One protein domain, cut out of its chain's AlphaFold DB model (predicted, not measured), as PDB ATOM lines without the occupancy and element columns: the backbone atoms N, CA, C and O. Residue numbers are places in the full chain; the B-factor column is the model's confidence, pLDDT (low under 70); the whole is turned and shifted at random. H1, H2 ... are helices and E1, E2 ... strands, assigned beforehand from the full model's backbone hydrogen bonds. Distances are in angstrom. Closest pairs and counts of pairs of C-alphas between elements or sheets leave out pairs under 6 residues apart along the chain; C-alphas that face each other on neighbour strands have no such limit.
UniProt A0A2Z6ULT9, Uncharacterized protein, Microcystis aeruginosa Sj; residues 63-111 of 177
ATOM      1  N   LEU A  63      37.656  -7.634   9.199       95.12
ATOM      2  CA  LEU A  63      36.704  -8.229   8.257       95.12
ATOM      3  C   LEU A  63      35.892  -9.337   8.936       95.12
ATOM      4  O   LEU A  63      36.459 -10.271   9.510       95.12
ATOM      5  N   PHE A  64      34.571  -9.298   8.771       97.00
ATOM      6  CA  PHE A  64      33.680 -10.405   9.103       97.00
ATOM      7  C   PHE A  64      33.306 -11.211   7.856       97.00
ATOM      8  O   PHE A  64      32.959 -10.660   6.811       97.00
ATOM      9  N   ILE A  65      33.337 -12.539   7.986       96.69
ATOM     10  CA  ILE A  65      32.913 -13.472   6.940       96.69
ATOM     11  C   ILE A  65      31.836 -14.392   7.516       96.69
ATOM     12  O   ILE A  65      32.109 -15.174   8.429       96.69
ATOM     13  N   GLU A  66      30.617 -14.331   6.979       97.19
ATOM     14  CA  GLU A  66      29.576 -15.316   7.280       97.19
ATOM     15  C   GLU A  66      29.853 -16.596   6.494       97.19
ATOM     16  O   GLU A  66      29.816 -16.624   5.264       97.19
ATOM     17  N   VAL A  67      30.126 -17.674   7.227       96.19
ATOM     18  CA  VAL A  67      30.308 -19.012   6.665       96.19
ATOM     19  C   VAL A  67      29.027 -19.802   6.886       96.19
ATOM     20  O   VAL A  67      28.722 -20.220   8.002       96.19
ATOM     21  N   GLY A  68      28.274 -20.007   5.813       93.19
ATOM     22  CA  GLY A  68      27.009 -20.725   5.841       93.19
ATOM     23  C   GLY A  68      26.184 -20.445   4.595       93.19
ATOM     24  O   GLY A  68      26.654 -19.813   3.646       93.19
ATOM     25  N   SER A  69      24.946 -20.926   4.601       92.69
ATOM     26  CA  SER A  69      23.976 -20.639   3.552       92.69
ATOM     27  C   SER A  69      23.329 -19.270   3.760       92.69
ATOM     28  O   SER A  69      22.923 -18.913   4.866       92.69
ATOM     29  N   GLY A  70      23.174 -18.510   2.679       92.50
ATOM     30  CA  GLY A  70      22.499 -17.220   2.699       92.50
ATOM     31  C   GLY A  70      23.394 -16.066   3.139       92.50
ATOM     32  O   GLY A  70      24.585 -16.039   2.865       92.50
ATOM     33  N   SER A  71      22.784 -15.036   3.718       95.56
ATOM     34  CA  SER A  71      23.438 -13.755   4.052       95.56
ATOM     35  C   SER A  71      22.756 -13.049   5.230       95.56
ATOM     36  O   SER A  71      22.731 -11.820   5.314       95.56
ATOM     37  N   ILE A  72      22.081 -13.818   6.089       95.88
ATOM     38  CA  ILE A  72      21.242 -13.257   7.155       95.88
ATOM     39  C   ILE A  72      22.127 -12.655   8.242       95.88
ATOM     40  O   ILE A  72      21.883 -11.520   8.654       95.88
ATOM     41  N   LEU A  73      23.163 -13.377   8.680       96.31
ATOM     42  CA  LEU A  73      24.046 -12.873   9.730       96.31
ATOM     43  C   LEU A  73      24.871 -11.693   9.225       96.31
ATOM     44  O   LEU A  73      25.060 -10.741   9.966       96.31
ATOM     45  N   SER A  74      25.286 -11.702   7.959       96.44
ATOM     46  CA  SER A  74      26.041 -10.602   7.361       96.44
ATOM     47  C   SER A  74      25.255  -9.301   7.374       96.44
ATOM     48  O   SER A  74      25.810  -8.263   7.711       96.44
ATOM     49  N   ARG A  75      23.956  -9.356   7.049       96.06
ATOM     50  CA  ARG A  75      23.066  -8.188   7.123       96.06
ATOM     51  C   ARG A  75      22.907  -7.702   8.561       96.06
ATOM     52  O   ARG A  75      23.080  -6.522   8.813       96.06
ATOM     53  N   LEU A  76      22.658  -8.621   9.497       96.69
ATOM     54  CA  LEU A  76      22.523  -8.279  10.915       96.69
ATOM     55  C   LEU A  76      23.796  -7.639  11.486       96.69
ATOM     56  O   LEU A  76      23.711  -6.706  12.275       96.69
ATOM     57  N   VAL A  77      24.969  -8.157  11.117       97.56
ATOM     58  CA  VAL A  77      26.264  -7.614  11.546       97.56
ATOM     59  C   VAL A  77      26.497  -6.245  10.904       97.56
ATOM     60  O   VAL A  77      26.863  -5.315  11.611       97.56
ATOM     61  N   ALA A  78      26.210  -6.084   9.611       96.94
ATOM     62  CA  ALA A  78      26.373  -4.806   8.914       96.94
ATOM     63  C   ALA A  78      25.521  -3.665   9.508       96.94
ATOM     64  O   ALA A  78      25.899  -2.506   9.388       96.94
ATOM     65  N   ASP A  79      24.405  -3.977  10.174       96.50
ATOM     66  CA  ASP A  79      23.568  -2.975  10.848       96.50
ATOM     67  C   ASP A  79      24.166  -2.466  12.178       96.50
ATOM     68  O   ASP A  79      23.659  -1.498  12.748       96.50
ATOM     69  N   ILE A  80      25.201  -3.126  12.719       95.44
ATOM     70  CA  ILE A  80      25.715  -2.862  14.078       95.44
ATOM     71  C   ILE A  80      27.216  -2.590  14.169       95.44
ATOM     72  O   ILE A  80      27.688  -2.302  15.269       95.44
ATOM     73  N   THR A  81      27.956  -2.700  13.068       96.44
ATOM     74  CA  THR A  81      29.398  -2.427  13.008       96.44
ATOM     75  C   THR A  81      29.765  -1.747  11.694       96.44
ATOM     76  O   THR A  81      29.153  -2.004  10.660       96.44
ATOM     77  N   ASP A  82      30.803  -0.912  11.740       95.62
ATOM     78  CA  ASP A  82      31.414  -0.312  10.551       95.62
ATOM     79  C   ASP A  82      32.452  -1.244   9.887       95.62
ATOM     80  O   ASP A  82      32.956  -0.947   8.799       95.62
ATOM     81  N   ILE A  83      32.791  -2.377  10.521       96.56
ATOM     82  CA  ILE A  83      33.721  -3.363   9.964       96.56
ATOM     83  C   ILE A  83      33.085  -4.036   8.739       96.56
ATOM     84  O   ILE A  83      31.948  -4.506   8.820       96.56
ATOM     85  N   PRO A  84      33.809  -4.153   7.608       95.00
ATOM     86  CA  PRO A  84      33.309  -4.833   6.422       95.00
ATOM     87  C   PRO A  84      32.796  -6.244   6.718       95.00
ATOM     88  O   PRO A  84      33.451  -7.034   7.400       95.00
ATOM     89  N   VAL A  85      31.642  -6.583   6.141       96.75
ATOM     90  CA  VAL A  85      31.012  -7.899   6.287       96.75
ATOM     91  C   VAL A  85      30.704  -8.484   4.919       96.75
ATOM     92  O   VAL A  85      30.126  -7.816   4.060       96.75
ATOM     93  N   ILE A  86      31.057  -9.749   4.711       96.56
ATOM     94  CA  ILE A  86      30.722 -10.483   3.491       96.56
ATOM     95  C   ILE A  86      30.164 -11.863   3.820       96.56
ATOM     96  O   ILE A  86      30.658 -12.544   4.716       96.56
ATOM     97  N   SER A  87      29.152 -12.297   3.066       96.94
ATOM     98  CA  SER A  87      28.700 -13.683   3.130       96.94
ATOM     99  C   SER A  87      29.364 -14.536   2.065       96.94
ATOM    100  O   SER A  87      29.428 -14.155   0.891       96.94
ATOM    101  N   LEU A  88      29.781 -15.729   2.482       96.12
ATOM    102  CA  LEU A  88      30.233 -16.778   1.589       96.12
ATOM    103  C   LEU A  88      29.089 -17.342   0.732       96.12
ATOM    104  O   LEU A  88      29.343 -17.754  -0.399       96.12
ATOM    105  N   ASP A  89      27.866 -17.368   1.276       95.25
ATOM    106  CA  ASP A  89      26.682 -18.032   0.710       95.25
ATOM    107  C   ASP A  89      27.019 -19.410   0.109       95.25
ATOM    108  O   ASP A  89      26.869 -19.674  -1.086       95.25
ATOM    109  N   SER A  90      27.543 -20.305   0.952       92.06
ATOM    110  CA  SER A  90      28.195 -21.555   0.532       92.06
ATOM    111  C   SER A  90      27.264 -22.573  -0.131       92.06
ATOM    112  O   SER A  90      27.731 -23.588  -0.639       92.06
ATOM    113  N   SER A  91      25.952 -22.346  -0.074       91.44
ATOM    114  CA  SER A  91      24.933 -23.217  -0.669       91.44
ATOM    115  C   SER A  91      24.290 -22.610  -1.917       91.44
ATOM    116  O   SER A  91      23.316 -23.162  -2.423       91.44
ATOM    117  N   SER A  92      24.818 -21.487  -2.408       92.50
ATOM    118  CA  SER A  92      24.409 -20.890  -3.674       92.50
ATOM    119  C   SER A  92      24.772 -21.787  -4.860       92.50
ATOM    120  O   SER A  92      25.817 -22.437  -4.866       92.50
ATOM    121  N   GLU A  93      23.965 -21.751  -5.922       94.62
ATOM    122  CA  GLU A  93      24.318 -22.358  -7.218       94.62
ATOM    123  C   GLU A  93      25.479 -21.620  -7.912       94.62
ATOM    124  O   GLU A  93      26.030 -22.089  -8.908       94.62
ATOM    125  N   SER A  94      25.865 -20.450  -7.394       93.44
ATOM    126  CA  SER A  94      26.932 -19.622  -7.938       93.44
ATOM    127  C   SER A  94      28.166 -19.600  -7.041       93.44
ATOM    128  O   SER A  94      28.086 -19.346  -5.844       93.44
ATOM    129  N   LEU A  95      29.350 -19.696  -7.654       91.44
ATOM    130  CA  LEU A  95      30.625 -19.444  -6.971       91.44
ATOM    131  C   LEU A  95      30.886 -17.955  -6.690       91.44
ATOM    132  O   LEU A  95      31.936 -17.621  -6.146       91.44
ATOM    133  N   GLN A  96      29.979 -17.043  -7.054       93.69
ATOM    134  CA  GLN A  96      30.191 -15.610  -6.841       93.69
ATOM    135  C   GLN A  96      30.468 -15.253  -5.377       93.69
ATOM    136  O   GLN A  96      31.353 -14.436  -5.141       93.69
ATOM    137  N   GLY A  97      29.748 -15.837  -4.412       94.00
ATOM    138  CA  GLY A  97      29.955 -15.554  -2.984       94.00
ATOM    139  C   GLY A  97      31.367 -15.928  -2.525       94.00
ATOM    140  O   GLY A  97      32.101 -15.095  -1.985       94.00
ATOM    141  N   LEU A  98      31.801 -17.143  -2.871       92.88
ATOM    142  CA  LEU A  98      33.164 -17.622  -2.638       92.88
ATOM    143  C   LEU A  98      34.219 -16.746  -3.313       92.88
ATOM    144  O   LEU A  98      35.146 -16.293  -2.648       92.88
ATOM    145  N   LEU A  99      34.089 -16.481  -4.613       94.25
ATOM    146  CA  LEU A  99      35.092 -15.722  -5.363       94.25
ATOM    147  C   LEU A  99      35.181 -14.263  -4.896       94.25
ATOM    148  O   LEU A  99      36.282 -13.726  -4.814       94.25
ATOM    149  N   LYS A 100      34.053 -13.637  -4.532       94.62
ATOM    150  CA  LYS A 100      34.042 -12.302  -3.914       94.62
ATOM    151  C   LYS A 100      34.737 -12.319  -2.557       94.62
ATOM    152  O   LYS A 100      35.572 -11.457  -2.309       94.62
ATOM    153  N   THR A 101      34.461 -13.316  -1.716       94.88
ATOM    154  CA  THR A 101      35.125 -13.472  -0.411       94.88
ATOM    155  C   THR A 101      36.635 -13.637  -0.572       94.88
ATOM    156  O   THR A 101      37.402 -12.918   0.061       94.88
ATOM    157  N   VAL A 102      37.077 -14.508  -1.486       94.25
ATOM    158  CA  VAL A 102      38.500 -14.694  -1.817       94.25
ATOM    159  C   VAL A 102      39.133 -13.393  -2.310       94.25
ATOM    160  O   VAL A 102      40.223 -13.046  -1.862       94.25
ATOM    161  N   ALA A 103      38.457 -12.657  -3.196       93.88
ATOM    162  CA  ALA A 103      38.947 -11.380  -3.701       93.88
ATOM    163  C   ALA A 103      39.080 -10.334  -2.583       93.88
ATOM    164  O   ALA A 103      40.115  -9.681  -2.488       93.88
ATOM    165  N   VAL A 104      38.079 -10.214  -1.704       94.50
ATOM    166  CA  VAL A 104      38.124  -9.308  -0.544       94.50
ATOM    167  C   VAL A 104      39.283  -9.679   0.379       94.50
ATOM    168  O   VAL A 104      40.074  -8.811   0.732       94.50
ATOM    169  N   MET A 105      39.443 -10.959   0.720       93.44
ATOM    170  CA  MET A 105      40.565 -11.426   1.542       93.44
ATOM    171  C   MET A 105      41.921 -11.118   0.889       93.44
ATOM    172  O   MET A 105      42.827 -10.627   1.559       93.44
ATOM    173  N   PHE A 106      42.050 -11.356  -0.418       92.94
ATOM    174  CA  PHE A 106      43.268 -11.080  -1.179       92.94
ATOM    175  C   PHE A 106      43.622  -9.586  -1.189       92.94
ATOM    176  O   PHE A 106      44.767  -9.230  -0.922       92.94
ATOM    177  N   VAL A 107      42.646  -8.707  -1.447       93.31
ATOM    178  CA  VAL A 107      42.846  -7.244  -1.441       93.31
ATOM    179  C   VAL A 107      43.219  -6.732  -0.045       93.31
ATOM    180  O   VAL A 107      44.016  -5.807   0.066       93.31
ATOM    181  N   ASN A 108      42.724  -7.378   1.014       90.62
ATOM    182  CA  ASN A 108      43.104  -7.091   2.401       90.62
ATOM    183  C   ASN A 108      44.447  -7.725   2.822       90.62
ATOM    184  O   ASN A 108      44.790  -7.734   4.000       90.62
ATOM    185  N   GLY A 109      45.223  -8.281   1.885       90.56
ATOM    186  CA  GLY A 109      46.551  -8.832   2.162       90.56
ATOM    187  C   GLY A 109      46.544 -10.173   2.900       90.56
ATOM    188  O   GLY A 109      47.599 -10.654   3.319       90.56
ATOM    189  N   VAL A 110      45.382 -10.819   3.044       92.56
ATOM    190  CA  VAL A 110      45.311 -12.164   3.613       92.56
ATOM    191  C   VAL A 110      45.926 -13.145   2.619       92.56
ATOM    192  O   VAL A 110      45.584 -13.169   1.436       92.56
ATOM    193  N   LYS A 111      46.826 -14.006   3.102       91.31
ATOM    194  CA  LYS A 111      47.406 -15.076   2.287       91.31
ATOM    195  C   LYS A 111      46.338 -16.127   1.969       91.31
ATOM    196  O   LYS A 111      46.133 -17.063   2.740       91.31
TER     197      LYS A 111
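This is residues 63 to 111 of the 177 residues of an uncharacterized protein of Microcystis aeruginosa Sj (UniProt A0A2Z6ULT9). What shape is this? It is a flat, compact piece with two short parallel strands, E1 and E2, side by side between H1 and the longer H2. What makes it up? The 49 printed residues hold E1, H1, E2 and H2 in that order, of mixed class. The radius of gyration of the C-alphas is 10.6 A, and the spans are 27 by 26 by 11 A.

How do the strands pair? E1, residues 64 to 66, and E2, residues 85 to 87, are parallel at 20 degrees, with N 66 and O 86 within hydrogen-bond range at 2.9 A. Where are the helices? H1, residues 72 to 78, completes a strand-helix-strand unit, two parallel neighbours with a helix between in sequence; its crossover is right-handed. The closest C-alphas of H1 and E2 are those of Ser 74 and Val 85, 5.8 A. For E2 and H2, residues 96 to 107, they are those of Ser 87 and Gly 97, 6.5 A. H1 and H2 are apart; in both, every O i to N i+4 pair is within hydrogen-bond range.

Where does E1 begin? C-alpha 64 is at (33.680, -10.405, 9.103). Where does H2 end? It spans 16.1 A to C-alpha 107 at (42.846, -7.244, -1.441).

How large is it? The two C-alphas farthest apart, of Asp 82 and Glu 93, are 29.2 A apart. Is anything missing or uncertain? The printed part has no cut, and no printed residue is under 70 in pLDDT.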